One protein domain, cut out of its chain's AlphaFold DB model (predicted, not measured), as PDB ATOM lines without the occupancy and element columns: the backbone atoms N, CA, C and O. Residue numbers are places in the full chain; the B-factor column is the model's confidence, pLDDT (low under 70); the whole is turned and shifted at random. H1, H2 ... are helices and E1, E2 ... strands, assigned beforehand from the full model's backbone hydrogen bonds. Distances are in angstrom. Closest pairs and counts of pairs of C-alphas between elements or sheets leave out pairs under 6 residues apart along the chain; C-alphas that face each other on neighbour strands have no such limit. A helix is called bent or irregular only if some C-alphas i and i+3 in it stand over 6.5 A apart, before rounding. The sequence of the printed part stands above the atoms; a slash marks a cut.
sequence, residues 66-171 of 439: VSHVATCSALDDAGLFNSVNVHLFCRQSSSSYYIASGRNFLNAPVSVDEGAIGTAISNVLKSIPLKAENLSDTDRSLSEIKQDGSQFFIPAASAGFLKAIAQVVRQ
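This is residues 66 to 171 of the 439 residues of the protein "Phosphopyruvate hydratase" of Spongospora subterranea (UniProt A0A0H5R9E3). A twisted sheet of three strands, E1, E2 and E3, has helices H1 and H3 over one face, H1 along the E1 edge and H3 over the E3 side, while the other face is bare of named helices. H2 packs on H1 and H3 on the side away from the sheet. The printed part has 106 residues, with three named strands followed by three named helices in the order E1, E2, E3, H1, H2, H3; the sheet has the order E1, E2, E3 and is antiparallel, and the class is mixed, helices and strands. The whole is compact, with a radius of gyration of the C-alphas of 13.4 A, and it spans 39 by 28 by 25 A.

E1, residues 66 to 74, begins at C-alpha 66 (37.617, 11.975, -32.174) and is 22.4 A long from first to last C-alpha. E2, residues 83 to 92, is 29.8 A long, and E3, residues 95 to 105, is 31.4 A long and ends at C-alpha 105 (29.754, 6.570, -53.788). H1, residues 114 to 125, is 16.1 A long. H2, residues 132 to 143, is 17.8 A long and irregular: C-alphas 133 and 136 are 7.2 A apart. H3, residues 154 to 169, is 22.7 A long and ends at C-alpha 169 (39.325, 25.791, -36.788).

E1, E2 and E3 form a meander, each strand the antiparallel neighbour of the one before. E1 and E2 are a hairpin at 161 degrees, with N 70 and O 87 2.9 A apart, within hydrogen-bond range. E2 and E3 are a hairpin at 159 degrees, with N 88 and O 100 2.8 A apart, also within range. H1 and H3 are on the same face of the sheet, an arrangement of two layers, helices on one face of a sheet. H1 lies over E1 at a height over the sheet of 5.8 A, and on the local plane it runs along the strands, only just, at 28 degrees to E1; the closest C-alphas of the two, those of His 68 and Ser 122, are 4.8 A apart. H3, at a height over the sheet of 5.6 A, lies over E3 and only just over E2, where 3 of its C-alphas fall; on the local plane it runs slantwise to the strands, at 45 degrees to E3, and its closest C-alpha pair with E3, Gly 102 and Gly 160, is 3.9 A apart. H1 and H3 are close but not clearly touching, the closest C-alphas, those of Ile 121 and Ala 157, being 7.6 A apart. H2 is not on the sheet. H2 and H3, a helical hairpin, touch at a shallow tilt of 15 degrees, opposite ways, closest at the C-alphas of Asp 139 and Ser 158, 6.2 A. H1 and H2, also a helical hairpin, touch with residues 121 to 125 and 138 to 142 alone, at a steep tilt of 43 degrees, opposite ways, closest at the C-alphas of Val 124 and Ser 141, 6.5 A. In H1 and H3 every O i to N i+4 pair is within hydrogen-bond range; in H2, 6 of 8 are.

The C-alphas farthest apart, those of Ala 78 and Ser 93, are 41.5 A apart. The printed part has no cut. The link from E2 to E3 is tight, the others are short, and no link is long. The mean pLDDT of the printed part is 93.6, and no printed residue is under 70.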
ATOM      1  N   VAL A  66      38.623  12.918 -31.671       96.25
ATOM      2  CA  VAL A  66      37.617  11.975 -32.174       96.25
ATOM      3  C   VAL A  66      37.277  10.964 -31.074       96.25
ATOM      4  O   VAL A  66      38.151  10.386 -30.428       96.25
ATOM      5  N   SER A  67      35.986  10.762 -30.832       95.38
ATOM      6  CA  SER A  67      35.481   9.828 -29.822       95.38
ATOM      7  C   SER A  67      35.192   8.453 -30.424       95.38
ATOM      8  O   SER A  67      35.620   7.441 -29.873       95.38
ATOM      9  N   HIS A  68      34.479   8.437 -31.549       95.88
ATOM     10  CA  HIS A  68      34.105   7.270 -32.338       95.88
ATOM     11  C   HIS A  68      33.547   7.733 -33.691       95.88
ATOM     12  O   HIS A  68      33.297   8.929 -33.898       95.88
ATOM     13  N   VAL A  69      33.325   6.779 -34.593       97.31
ATOM     14  CA  VAL A  69      32.595   6.991 -35.842       97.31
ATOM     15  C   VAL A  69      31.378   6.079 -35.935       97.31
ATOM     16  O   VAL A  69      31.353   4.999 -35.344       97.31
ATOM     17  N   ALA A  70      30.390   6.504 -36.716       96.94
ATOM     18  CA  ALA A  70      29.293   5.662 -37.169       96.94
ATOM     19  C   ALA A  70      29.320   5.565 -38.696       96.94
ATOM     20  O   ALA A  70      29.488   6.564 -39.392       96.94
ATOM     21  N   THR A  71      29.168   4.357 -39.210       97.00
ATOM     22  CA  THR A  71      29.196   4.012 -40.633       97.00
ATOM     23  C   THR A  71      27.804   3.581 -41.069       97.00
ATOM     24  O   THR A  71      27.107   2.909 -40.311       97.00
ATOM     25  N   CYS A  72      27.388   3.968 -42.274       94.19
ATOM     26  CA  CYS A  72      26.141   3.466 -42.849       94.19
ATOM     27  C   CYS A  72      26.147   3.490 -44.379       94.19
ATOM     28  O   CYS A  72      26.670   4.436 -44.976       94.19
ATOM     29  N   SER A  73      25.491   2.522 -45.014       92.75
ATOM     30  CA  SER A  73      25.074   2.645 -46.414       92.75
ATOM     31  C   SER A  73      23.940   3.659 -46.558       92.75
ATOM     32  O   SER A  73      23.047   3.767 -45.717       92.75
ATOM     33  N   ALA A  74      23.968   4.408 -47.652       89.56
ATOM     34  CA  ALA A  74      23.056   5.492 -47.965       89.56
ATOM     35  C   ALA A  74      22.593   5.427 -49.427       89.56
ATOM     36  O   ALA A  74      23.224   4.798 -50.281       89.56
ATOM     37  N   LEU A  75      21.472   6.092 -49.700       87.81
ATOM     38  CA  LEU A  75      20.895   6.200 -51.036       87.81
ATOM     39  C   LEU A  75      21.675   7.207 -51.894       87.81
ATOM     40  O   LEU A  75      22.068   8.267 -51.406       87.81
ATOM     41  N   ASP A  76      21.856   6.892 -53.175       82.50
ATOM     42  CA  ASP A  76      22.309   7.827 -54.208       82.50
ATOM     43  C   ASP A  76      21.120   8.550 -54.883       82.50
ATOM     44  O   ASP A  76      19.958   8.300 -54.554       82.50
ATOM     45  N   ASP A  77      21.373   9.429 -55.868       76.44
ATOM     46  CA  ASP A  77      20.271  10.138 -56.555       76.44
ATOM     47  C   ASP A  77      19.345   9.212 -57.361       76.44
ATOM     48  O   ASP A  77      18.288   9.651 -57.814       76.44
ATOM     49  N   ALA A  78      19.749   7.962 -57.611       79.69
ATOM     50  CA  ALA A  78      18.908   6.968 -58.269       79.69
ATOM     51  C   ALA A  78      18.046   6.183 -57.262       79.69
ATOM     52  O   ALA A  78      17.284   5.307 -57.668       79.69
ATOM     53  N   GLY A  79      18.147   6.487 -55.962       83.94
ATOM     54  CA  GLY A  79      17.456   5.755 -54.905       83.94
ATOM     55  C   GLY A  79      18.044   4.364 -54.663       83.94
ATOM     56  O   GLY A  79      17.345   3.489 -54.155       83.94
ATOM     57  N   LEU A  80      19.307   4.142 -55.038       86.12
ATOM     58  CA  LEU A  80      20.020   2.883 -54.829       86.12
ATOM     59  C   LEU A  80      21.017   3.028 -53.676       86.12
ATOM     60  O   LEU A  80      21.605   4.091 -53.497       86.12
ATOM     61  N   PHE A  81      21.260   1.950 -52.925       89.62
ATOM     62  CA  PHE A  81      22.263   1.898 -51.847       89.62
ATOM     63  C   PHE A  81      23.700   1.813 -52.397       89.62
ATOM     64  O   PHE A  81      24.443   0.872 -52.131       89.62
ATOM     65  N   ASN A  82      24.069   2.802 -53.207       89.00
ATOM     66  CA  ASN A  82      25.370   2.948 -53.855       89.00
ATOM     67  C   ASN A  82      26.198   4.057 -53.200       89.00
ATOM     68  O   ASN A  82      27.059   4.657 -53.838       89.00
ATOM     69  N   SER A  83      25.919   4.394 -51.947       89.44
ATOM     70  CA  SER A  83      26.697   5.363 -51.193       89.44
ATOM     71  C   SER A  83      26.962   4.841 -49.796       89.44
ATOM     72  O   SER A  83      26.180   4.065 -49.257       89.44
ATOM     73  N   VAL A  84      28.073   5.266 -49.211       93.00
ATOM     74  CA  VAL A  84      28.412   5.024 -47.815       93.00
ATOM     75  C   VAL A  84      28.780   6.343 -47.152       93.00
ATOM     76  O   VAL A  84      29.436   7.196 -47.756       93.00
ATOM     77  N   ASN A  85      28.367   6.506 -45.900       94.44
ATOM     78  CA  ASN A  85      28.689   7.662 -45.076       94.44
ATOM     79  C   ASN A  85      29.506   7.230 -43.859       94.44
ATOM     80  O   ASN A  85      29.277   6.166 -43.275       94.44
ATOM     81  N   VAL A  86      30.417   8.105 -43.444       97.12
ATOM     82  CA  VAL A  86      31.136   8.002 -42.171       97.12
ATOM     83  C   VAL A  86      30.838   9.265 -41.374       97.12
ATOM     84  O   VAL A  86      31.236  10.360 -41.765       97.12
ATOM     85  N   HIS A  87      30.123   9.116 -40.264       97.69
ATOM     86  CA  HIS A  87      29.778  10.179 -39.327       97.69
ATOM     87  C   HIS A  87      30.797  10.213 -38.190       97.69
ATOM     88  O   HIS A  87      30.993   9.216 -37.498       97.69
ATOM     89  N   LEU A  88      31.434  11.363 -37.985       97.56
ATOM     90  CA  LEU A  88      32.433  11.566 -36.946       97.56
ATOM     91  C   LEU A  88      31.798  12.235 -35.730       97.56
ATOM     92  O   LEU A  88      31.112  13.258 -35.834       97.56
ATOM     93  N   PHE A  89      32.103  11.683 -34.561       97.19
ATOM     94  CA  PHE A  89      31.746  12.253 -33.273       97.19
ATOM     95  C   PHE A  89      33.020  12.594 -32.524       97.19
ATOM     96  O   PHE A  89      33.904  11.748 -32.375       97.19
ATOM     97  N   CYS A  90      33.107  13.798 -31.983       95.56
ATOM     98  CA  CYS A  90      34.247  14.220 -31.186       95.56
ATOM     99  C   CYS A  90      33.845  14.428 -29.728       95.56
ATOM    100  O   CYS A  90      32.663  14.459 -29.386       95.56
ATOM    101  N   ARG A  91      34.848  14.515 -28.862       94.00
ATOM    102  CA  ARG A  91      34.695  14.805 -27.445       94.00
ATOM    103  C   ARG A  91      35.571  15.993 -27.101       94.00
ATOM    104  O   ARG A  91      36.766  16.000 -27.398       94.00
ATOM    105  N   GLN A  92      34.972  16.959 -26.423       88.25
ATOM    106  CA  GLN A  92      35.681  18.050 -25.774       88.25
ATOM    107  C   GLN A  92      35.173  18.120 -24.338       88.25
ATOM    108  O   GLN A  92      33.963  18.138 -24.105       88.25
ATOM    109  N   SER A  93      36.088  18.097 -23.368       82.88
ATOM    110  CA  SER A  93      35.728  17.918 -21.957       82.88
ATOM    111  C   SER A  93      34.915  16.618 -21.738       82.88
ATOM    112  O   SER A  93      35.320  15.541 -22.195       82.88
ATOM    113  N   SER A  94      33.781  16.693 -21.035       80.06
ATOM    114  CA  SER A  94      32.931  15.559 -20.654       80.06
ATOM    115  C   SER A  94      31.888  15.146 -21.698       80.06
ATOM    116  O   SER A  94      31.212  14.140 -21.495       80.06
ATOM    117  N   SER A  95      31.722  15.898 -22.788       85.88
ATOM    118  CA  SER A  95      30.607  15.707 -23.724       85.88
ATOM    119  C   SER A  95      31.083  15.231 -25.092       85.88
ATOM    120  O   SER A  95      32.009  15.802 -25.668       85.88
ATOM    121  N   SER A  96      30.411  14.208 -25.624       90.75
ATOM    122  CA  SER A  96      30.568  13.761 -27.011       90.75
ATOM    123  C   SER A  96      29.473  14.366 -27.886       90.75
ATOM    124  O   SER A  96      28.313  14.409 -27.473       90.75
ATOM    125  N   TYR A  97      29.820  14.812 -29.089       94.94
ATOM    126  CA  TYR A  97      28.886  15.427 -30.034       94.94
ATOM    127  C   TYR A  97      29.264  15.121 -31.488       94.94
ATOM    128  O   TYR A  97      30.419  14.826 -31.801       94.94
ATOM    129  N   TYR A  98      28.271  15.167 -32.378       96.81
ATOM    130  CA  TYR A  98      28.477  15.042 -33.823       96.81
ATOM    131  C   TYR A  98      29.196  16.282 -34.358       96.81
ATOM    132  O   TYR A  98      28.806  17.395 -34.006       96.81
ATOM    133  N   ILE A  99      30.205  16.098 -35.214       96.19
ATOM    134  CA  ILE A  99      30.952  17.226 -35.788       96.19
ATOM    135  C   ILE A  99      30.876  17.305 -37.312       96.19
ATOM    136  O   ILE A  99      30.688  18.389 -37.856       96.19
ATOM    137  N   ALA A 100      31.033  16.184 -38.011       96.88
ATOM    138  CA  ALA A 100      31.078  16.163 -39.467       96.88
ATOM    139  C   ALA A 100      30.795  14.760 -40.003       96.88
ATOM    140  O   ALA A 100      30.791  13.772 -39.269       96.88
ATOM    141  N   SER A 101      30.601  14.663 -41.311       96.00
ATOM    142  CA  SER A 101      30.580  13.391 -42.024       96.00
ATOM    143  C   SER A 101      31.232  13.527 -43.384       96.00
ATOM    144  O   SER A 101      31.171  14.600 -43.987       96.00
ATOM    145  N   GLY A 102      31.802  12.432 -43.871       94.81
ATOM    146  CA  GLY A 102      32.163  12.293 -45.275       94.81
ATOM    147  C   GLY A 102      31.304  11.246 -45.967       94.81
ATOM    148  O   GLY A 102      30.688  10.392 -45.315       94.81
ATOM    149  N   ARG A 103      31.269  11.325 -47.294       92.06
ATOM    150  CA  ARG A 103      30.526  10.416 -48.170       92.06
ATOM    151  C   ARG A 103      31.451   9.795 -49.213       92.06
ATOM    152  O   ARG A 103      32.422  10.403 -49.650       92.06
ATOM    153  N   ASN A 104      31.140   8.582 -49.637       91.12
ATOM    154  CA  ASN A 104      31.725   7.977 -50.826       91.12
ATOM    155  C   ASN A 104      30.612   7.302 -51.627       91.12
ATOM    156  O   ASN A 104      29.658   6.789 -51.036       91.12
ATOM    157  N   PHE A 105      30.699   7.311 -52.955       87.12
ATOM    158  CA  PHE A 105      29.754   6.570 -53.788       87.12
ATOM    159  C   PHE A 105      30.444   5.384 -54.449       87.12
ATOM    160  O   PHE A 105      31.654   5.357 -54.666       87.12
ATOM    161  N   LEU A 106      29.643   4.373 -54.741       85.88
ATOM    162  CA  LEU A 106      30.061   3.063 -55.194       85.88
ATOM    163  C   LEU A 106      29.456   2.793 -56.569       85.88
ATOM    164  O   LEU A 106      28.372   3.269 -56.897       85.88
ATOM    165  N   ASN A 107      30.144   1.981 -57.367       82.75
ATOM    166  CA  ASN A 107      29.626   1.563 -58.673       82.75
ATOM    167  C   ASN A 107      28.446   0.586 -58.548       82.75
ATOM    168  O   ASN A 107      27.645   0.461 -59.470       82.75
ATOM    169  N   ALA A 108      28.374  -0.137 -57.433       84.25
ATOM    170  CA  ALA A 108      27.331  -1.101 -57.129       84.25
ATOM    171  C   ALA A 108      27.167  -1.218 -55.605       84.25
ATOM    172  O   ALA A 108      28.113  -0.892 -54.875       84.25
ATOM    173  N   PRO A 109      26.017  -1.721 -55.121       85.50
ATOM    174  CA  PRO A 109      25.822  -1.970 -53.703       85.50
ATOM    175  C   PRO A 109      26.821  -3.013 -53.206       85.50
ATOM    176  O   PRO A 109      27.113  -3.992 -53.901       85.50
ATOM    177  N   VAL A 110      27.317  -2.822 -51.988       87.19
ATOM    178  CA  VAL A 110      28.252  -3.744 -51.338       87.19
ATOM    179  C   VAL A 110      27.601  -4.339 -50.098       87.19
ATOM    180  O   VAL A 110      26.949  -3.639 -49.330       87.19
ATOM    181  N   SER A 111      27.760  -5.647 -49.908       90.25
ATOM    182  CA  SER A 111      27.288  -6.343 -48.710       90.25
ATOM    183  C   SER A 111      28.451  -6.479 -47.738       90.25
ATOM    184  O   SER A 111      29.319  -7.324 -47.946       90.25
ATOM    185  N   VAL A 112      28.479  -5.648 -46.700       92.56
ATOM    186  CA  VAL A 112      29.588  -5.565 -45.739       92.56
ATOM    187  C   VAL A 112      29.066  -5.412 -44.310       92.56
ATOM    188  O   VAL A 112      27.956  -4.930 -44.097       92.56
ATOM    189  N   ASP A 113      29.871  -5.804 -43.319       95.38
ATOM    190  CA  ASP A 113      29.577  -5.529 -41.908       95.38
ATOM    191  C   ASP A 113      29.989  -4.091 -41.563       95.38
ATOM    192  O   ASP A 113      31.132  -3.801 -41.196       95.38
ATOM    193  N   GLU A 114      29.038  -3.172 -41.715       95.06
ATOM    194  CA  GLU A 114      29.246  -1.747 -41.464       95.06
ATOM    195  C   GLU A 114      29.686  -1.477 -40.023       95.06
ATOM    196  O   GLU A 114      30.535  -0.615 -39.810       95.06
ATOM    197  N   GLY A 115      29.172  -2.227 -39.042       96.31
ATOM    198  CA  GLY A 115      29.515  -2.061 -37.629       96.31
ATOM    199  C   GLY A 115      30.958  -2.465 -37.327       96.31
ATOM    200  O   GLY A 115      31.670  -1.747 -36.612       96.31
ATOM    201  N   ALA A 116      31.427  -3.569 -37.915       97.06
ATOM    202  CA  ALA A 116      32.825  -3.987 -37.822       97.06
ATOM    203  C   ALA A 116      33.767  -2.964 -38.480       97.06
ATOM    204  O   ALA A 116      34.784  -2.595 -37.888       97.06
ATOM    205  N   ILE A 117      33.402  -2.438 -39.656       97.94
ATOM    206  CA  ILE A 117      34.163  -1.376 -40.338       97.94
ATOM    207  C   ILE A 117      34.193  -0.097 -39.491       97.94
ATOM    208  O   ILE A 117      35.262   0.474 -39.275       97.94
ATOM    209  N   GLY A 118      33.048   0.332 -38.954       97.69
ATOM    210  CA  GLY A 118      32.948   1.506 -38.086       97.69
ATOM    211  C   GLY A 118      33.780   1.363 -36.813       97.69
ATOM    212  O   GLY A 118      34.425   2.319 -36.383       97.69
ATOM    213  N   THR A 119      33.854   0.154 -36.250       98.06
ATOM    214  CA  THR A 119      34.730  -0.158 -35.112       98.06
ATOM    215  C   THR A 119      36.206  -0.072 -35.505       98.06
ATOM    216  O   THR A 119      36.992   0.543 -34.786       98.06
ATOM    217  N   ALA A 120      36.589  -0.628 -36.658       98.12
ATOM    218  CA  ALA A 120      37.963  -0.568 -37.156       98.12
ATOM    219  C   ALA A 120      38.423   0.879 -37.408       98.12
ATOM    220  O   ALA A 120      39.485   1.276 -36.929       98.12
ATOM    221  N   ILE A 121      37.593   1.692 -38.071       98.19
ATOM    222  CA  ILE A 121      37.865   3.120 -38.297       98.19
ATOM    223  C   ILE A 121      37.894   3.879 -36.965       98.19
ATOM    224  O   ILE A 121      38.791   4.689 -36.737       98.19
ATOM    225  N   SER A 122      36.960   3.595 -36.050       97.62
ATOM    226  CA  SER A 122      36.948   4.214 -34.718       97.62
ATOM    227  C   SER A 122      38.240   3.936 -33.961       97.62
ATOM    228  O   SER A 122      38.767   4.845 -33.336       97.62
ATOM    229  N   ASN A 123      38.775   2.716 -34.027       97.38
ATOM    230  CA  ASN A 123      40.017   2.362 -33.341       97.38
ATOM    231  C   ASN A 123      41.226   3.145 -33.861       97.38
ATOM    232  O   ASN A 123      42.102   3.469 -33.066       97.38
ATOM    233  N   VAL A 124      41.253   3.471 -35.156       97.25
ATOM    234  CA  VAL A 124      42.291   4.330 -35.744       97.25
ATOM    235  C   VAL A 124      42.110   5.779 -35.305       97.25
ATOM    236  O   VAL A 124      43.061   6.403 -34.852       97.25
ATOM    237  N   LEU A 125      40.893   6.320 -35.407       96.31
ATOM    238  CA  LEU A 125      40.661   7.749 -35.186       96.31
ATOM    239  C   LEU A 125      40.573   8.144 -33.708       96.31
ATOM    240  O   LEU A 125      40.790   9.305 -33.364       96.31
ATOM    241  N   LYS A 126      40.217   7.218 -32.818       94.00
ATOM    242  CA  LYS A 126      39.907   7.520 -31.418       94.00
ATOM    243  C   LYS A 126      41.065   8.223 -30.719       94.00
ATOM    244  O   LYS A 126      42.192   7.748 -30.684       94.00
ATOM    245  N   SER A 127      40.732   9.313 -30.039       92.94
ATOM    246  CA  SER A 127      41.663  10.180 -29.310       92.94
ATOM    247  C   SER A 127      42.632  10.977 -30.192       92.94
ATOM    248  O   SER A 127      43.447  11.707 -29.634       92.94
ATOM    249  N   ILE A 128      42.528  10.911 -31.525       95.00
ATOM    250  CA  ILE A 128      43.290  11.800 -32.409       95.00
ATOM    251  C   ILE A 128      42.725  13.226 -32.283       95.00
ATOM    252  O   ILE A 128      41.517  13.418 -32.479       95.00
ATOM    253  N   PRO A 129      43.560  14.235 -31.964       95.12
ATOM    254  CA  PRO A 129      43.148  15.636 -31.970       95.12
ATOM    255  C   PRO A 129      42.791  16.112 -33.378       95.12
ATOM    256  O   PRO A 129      43.517  15.845 -34.339       95.12
ATOM    257  N   LEU A 130      41.711  16.878 -33.504       95.44
ATOM    258  CA  LEU A 130      41.278  17.466 -34.771       95.44
ATOM    259  C   LEU A 130      42.161  18.665 -35.133       95.44
ATOM    260  O   LEU A 130      41.845  19.818 -34.832       95.44
ATOM    261  N   LYS A 131      43.309  18.383 -35.746       93.94
ATOM    262  CA  LYS A 131      44.287  19.374 -36.196       93.94
ATOM    263  C   LYS A 131      44.807  19.015 -37.582       93.94
ATOM    264  O   LYS A 131      44.993  17.841 -37.885       93.94
ATOM    265  N   ALA A 132      45.104  20.036 -38.385       92.62
ATOM    266  CA  ALA A 132      45.623  19.877 -39.745       92.62
ATOM    267  C   ALA A 132      46.915  19.039 -39.806       92.62
ATOM    268  O   ALA A 132      47.063  18.214 -40.702       92.62
ATOM    269  N   GLU A 133      47.804  19.189 -38.818       93.19
ATOM    270  CA  GLU A 133      49.061  18.430 -38.702       93.19
ATOM    271  C   GLU A 133      48.860  16.908 -38.609       93.19
ATOM    272  O   GLU A 133      49.724  16.149 -39.036       93.19
ATOM    273  N   ASN A 134      47.696  16.457 -38.130       95.62
ATOM    274  CA  ASN A 134      47.393  15.037 -37.967       95.62
ATOM    275  C   ASN A 134      46.809  14.392 -39.232       95.62
ATOM    276  O   ASN A 134      46.629  13.176 -39.247       95.62
ATOM    277  N   LEU A 135      46.479  15.161 -40.278       96.62
ATOM    278  CA  LEU A 135      45.770  14.649 -41.457       96.62
ATOM    279  C   LEU A 135      46.548  13.532 -42.172       96.62
ATOM    280  O   LEU A 135      45.992  12.462 -42.401       96.62
ATOM    281  N   SER A 136      47.835  13.750 -42.456       96.25
ATOM    282  CA  SER A 136      48.661  12.788 -43.203       96.25
ATOM    283  C   SER A 136      48.890  11.478 -42.447       96.25
ATOM    284  O   SER A 136      48.736  10.398 -43.016       96.25
ATOM    285  N   ASP A 137      49.225  11.553 -41.156       97.12
ATOM    286  CA  ASP A 137      49.413  10.354 -40.333       97.12
ATOM    287  C   ASP A 137      48.090   9.599 -40.137       97.12
ATOM    288  O   ASP A 137      48.067   8.371 -40.212       97.12
ATOM    289  N   THR A 138      46.980  10.326 -39.973       97.31
ATOM    290  CA  THR A 138      45.639   9.733 -39.877       97.31
ATOM    291  C   THR A 138      45.266   8.991 -41.156       97.31
ATOM    292  O   THR A 138      44.846   7.836 -41.091       97.31
ATOM    293  N   ASP A 139      45.452   9.616 -42.319       98.06
ATOM    294  CA  ASP A 139      45.165   8.999 -43.614       98.06
ATOM    295  C   ASP A 139      46.023   7.748 -43.849       98.06
ATOM    296  O   ASP A 139      45.513   6.731 -44.323       98.06
ATOM    297  N   ARG A 140      47.299   7.772 -43.442       97.94
ATOM    298  CA  ARG A 140      48.179   6.596 -43.504       97.94
ATOM    299  C   ARG A 140      47.631   5.440 -42.668       97.94
ATOM    300  O   ARG A 140      47.516   4.329 -43.176       97.94
ATOM    301  N   SER A 141      47.244   5.700 -41.420       97.94
ATOM    302  CA  SER A 141      46.668   4.674 -40.545       97.94
ATOM    303  C   SER A 141      45.301   4.175 -41.022       97.94
ATOM    304  O   SER A 141      44.999   2.993 -40.861       97.94
ATOM    305  N   LEU A 142      44.475   5.030 -41.636       98.00
ATOM    306  CA  LEU A 142      43.213   4.609 -42.254       98.00
ATOM    307  C   LEU A 142      43.462   3.624 -43.403       98.00
ATOM    308  O   LEU A 142      42.787   2.598 -43.486       98.00
ATOM    309  N   SER A 143      44.458   3.898 -44.244       96.88
ATOM    310  CA  SER A 143      44.845   3.049 -45.379       96.88
ATOM    311  C   SER A 143      45.416   1.681 -44.973       96.88
ATOM    312  O   SER A 143      45.448   0.763 -45.790       96.88
ATOM    313  N   GLU A 144      45.841   1.508 -43.718       97.19
ATOM    314  CA  GLU A 144      46.350   0.238 -43.177       97.19
ATOM    315  C   GLU A 144      45.246  -0.693 -42.640       97.19
ATOM    316  O   GLU A 144      45.524  -1.846 -42.281       97.19
ATOM    317  N   ILE A 145      43.990  -0.233 -42.586       97.56
ATOM    318  CA  ILE A 145      42.859  -1.040 -42.117       97.56
ATOM    319  C   ILE A 145      42.640  -2.227 -43.065       97.56
ATOM    320  O   ILE A 145      42.408  -2.070 -44.259       97.56
ATOM    321  N   LYS A 146      42.663  -3.444 -42.508       95.62
ATOM    322  CA  LYS A 146      42.478  -4.705 -43.257       95.62
ATOM    323  C   LYS A 146      41.068  -5.290 -43.167       95.62
ATOM    324  O   LYS A 146      40.829  -6.369 -43.700       95.62
ATOM    325  N   GLN A 147      40.159  -4.628 -42.449       96.62
ATOM    326  CA  GLN A 147      38.772  -5.077 -42.321       96.62
ATOM    327  C   GLN A 147      38.130  -5.157 -43.712       96.62
ATOM    328  O   GLN A 147      38.235  -4.206 -44.490       96.62
ATOM    329  N   ASP A 148      37.465  -6.270 -44.018       94.81
ATOM    330  CA  ASP A 148      36.841  -6.459 -45.329       94.81
ATOM    331  C   ASP A 148      35.800  -5.364 -45.610       94.81
ATOM    332  O   ASP A 148      35.041  -4.968 -44.723       94.81
ATOM    333  N   GLY A 149      35.818  -4.829 -46.831       93.44
ATOM    334  CA  GLY A 149      34.983  -3.705 -47.255       93.44
ATOM    335  C   GLY A 149      35.425  -2.316 -46.769       93.44
ATOM    336  O   GLY A 149      34.849  -1.319 -47.209       93.44
ATOM    337  N   SER A 150      36.447  -2.202 -45.912       95.12
ATOM    338  CA  SER A 150      36.904  -0.900 -45.393       95.12
ATOM    339  C   SER A 150      37.372   0.066 -46.488       95.12
ATOM    340  O   SER A 150      37.154   1.272 -46.354       95.12
ATOM    341  N   GLN A 151      37.891  -0.435 -47.618       93.38
ATOM    342  CA  GLN A 151      38.303   0.386 -48.764       93.38
ATOM    343  C   GLN A 151      37.185   1.278 -49.325       93.38
ATOM    344  O   GLN A 151      37.465   2.314 -49.924       93.38
ATOM    345  N   PHE A 152      35.916   0.911 -49.116       92.88
ATOM    346  CA  PHE A 152      34.772   1.714 -49.549       92.88
ATOM    347  C   PHE A 152      34.489   2.895 -48.610       92.88
ATOM    348  O   PHE A 152      33.955   3.909 -49.054       92.88
ATOM    349  N   PHE A 153      34.873   2.790 -47.334       95.44
ATOM    350  CA  PHE A 153      34.593   3.778 -46.286       95.44
ATOM    351  C   PHE A 153      35.783   4.695 -45.992       95.44
ATOM    352  O   PHE A 153      35.574   5.806 -45.509       95.44
ATOM    353  N   ILE A 154      37.016   4.275 -46.297       96.31
ATOM    354  CA  ILE A 154      38.233   5.075 -46.073       96.31
ATOM    355  C   ILE A 154      38.156   6.478 -46.717       96.31
ATOM    356  O   ILE A 154      38.428   7.446 -46.001       96.31
ATOM    357  N   PRO A 155      37.692   6.655 -47.974       94.88
ATOM    358  CA  PRO A 155      37.554   7.992 -48.565       94.88
ATOM    359  C   PRO A 155      36.584   8.890 -47.800       94.88
ATOM    360  O   PRO A 155      36.871  10.061 -47.556       94.88
ATOM    361  N   ALA A 156      35.461   8.321 -47.357       95.25
ATOM    362  CA  ALA A 156      34.474   9.024 -46.548       95.25
ATOM    363  C   ALA A 156      35.022   9.370 -45.150       95.25
ATOM    364  O   ALA A 156      34.771  10.461 -44.645       95.25
ATOM    365  N   ALA A 157      35.804   8.483 -44.530       97.38
ATOM    366  CA  ALA A 157      36.435   8.739 -43.237       97.38
ATOM    367  C   ALA A 157      37.471   9.870 -43.325       97.38
ATOM    368  O   ALA A 157      37.430  10.794 -42.514       97.38
ATOM    369  N   SER A 158      38.341   9.834 -44.337       97.44
ATOM    370  CA  SER A 158      39.360  10.858 -44.591       97.44
ATOM    371  C   SER A 158      38.731  12.229 -44.885       97.44
ATOM    372  O   SER A 158      39.058  13.228 -44.239       97.44
ATOM    373  N   ALA A 159      37.732  12.279 -45.776       96.69
ATOM    374  CA  ALA A 159      36.982  13.503 -46.066       96.69
ATOM    375  C   ALA A 159      36.246  14.045 -44.828       96.69
ATOM    376  O   ALA A 159      36.285  15.246 -44.548       96.69
ATOM    377  N   GLY A 160      35.604  13.163 -44.057       97.00
ATOM    378  CA  GLY A 160      34.923  13.518 -42.815       97.00
ATOM    379  C   GLY A 160      35.878  14.054 -41.748       97.00
ATOM    380  O   GLY A 160      35.529  15.005 -41.047       97.00
ATOM    381  N   PHE A 161      37.093  13.508 -41.660       97.94
ATOM    382  CA  PHE A 161      38.139  13.987 -40.756       97.94
ATOM    383  C   PHE A 161      38.613  15.391 -41.139       97.94
ATOM    384  O   PHE A 161      38.619  16.278 -40.286       97.94
ATOM    385  N   LEU A 162      38.889  15.649 -42.421       97.81
ATOM    386  CA  LEU A 162      39.211  16.999 -42.900       97.81
ATOM    387  C   LEU A 162      38.079  18.000 -42.612       97.81
ATOM    388  O   LEU A 162      38.335  19.096 -42.114       97.81
ATOM    389  N   LYS A 163      36.822  17.626 -42.882       97.69
ATOM    390  CA  LYS A 163      35.655  18.466 -42.571       97.69
ATOM    391  C   LYS A 163      35.541  18.743 -41.071       97.69
ATOM    392  O   LYS A 163      35.234  19.867 -40.686       97.69
ATOM    393  N   ALA A 164      35.830  17.759 -40.220       97.44
ATOM    394  CA  ALA A 164      35.857  17.936 -38.771       97.44
ATOM    395  C   ALA A 164      36.951  18.925 -38.334       97.44
ATOM    396  O   ALA A 164      36.672  19.817 -37.536       97.44
ATOM    397  N   ILE A 165      38.165  18.824 -38.893       96.94
ATOM    398  CA  ILE A 165      39.248  19.798 -38.653       96.94
ATOM    399  C   ILE A 165      38.780  21.204 -39.041       96.94
ATOM    400  O   ILE A 165      38.911  22.128 -38.241       96.94
ATOM    401  N   ALA A 166      38.194  21.351 -40.231       96.25
ATOM    402  CA  ALA A 166      37.686  22.617 -40.753       96.25
ATOM    403  C   ALA A 166      36.648  23.265 -39.816       96.25
ATOM    404  O   ALA A 166      36.755  24.451 -39.499       96.25
ATOM    405  N   GLN A 167      35.720  22.470 -39.271       94.69
ATOM    406  CA  GLN A 167      34.752  22.931 -38.270       94.69
ATOM    407  C   GLN A 167      35.422  23.398 -36.968       94.69
ATOM    408  O   GLN A 167      35.061  24.454 -36.446       94.69
ATOM    409  N   VAL A 168      36.417  22.661 -36.454       92.38
ATOM    410  CA  VAL A 168      37.143  23.039 -35.225       92.38
ATOM    411  C   VAL A 168      37.878  24.365 -35.393       92.38
ATOM    412  O   VAL A 168      37.794  25.224 -34.517       92.38
ATOM    413  N   VAL A 169      38.567  24.556 -36.521       90.69
ATOM    414  CA  VAL A 169      39.325  25.791 -36.788       90.69
ATOM    415  C   VAL A 169      38.467  26.917 -37.375       90.69
ATOM    416  O   VAL A 169      38.991  27.998 -37.634       90.69
ATOM    417  N   ARG A 170      37.162  26.680 -37.573       91.12
ATOM    418  CA  ARG A 170      36.193  27.626 -38.158       91.12
ATOM    419  C   ARG A 170      36.633  28.179 -39.515       91.12
ATOM    420  O   ARG A 170      36.470  29.364 -39.799       91.12
ATOM    421  N   GLN A 171      37.189  27.312 -40.351       91.25
ATOM    422  CA  GLN A 171      37.550  27.626 -41.731       91.25
ATOM    423  C   GLN A 171      36.841  26.665 -42.677       91.25
ATOM    424  O   GLN A 171      36.424  25.579 -42.284       91.25
TER     425      GLN A 171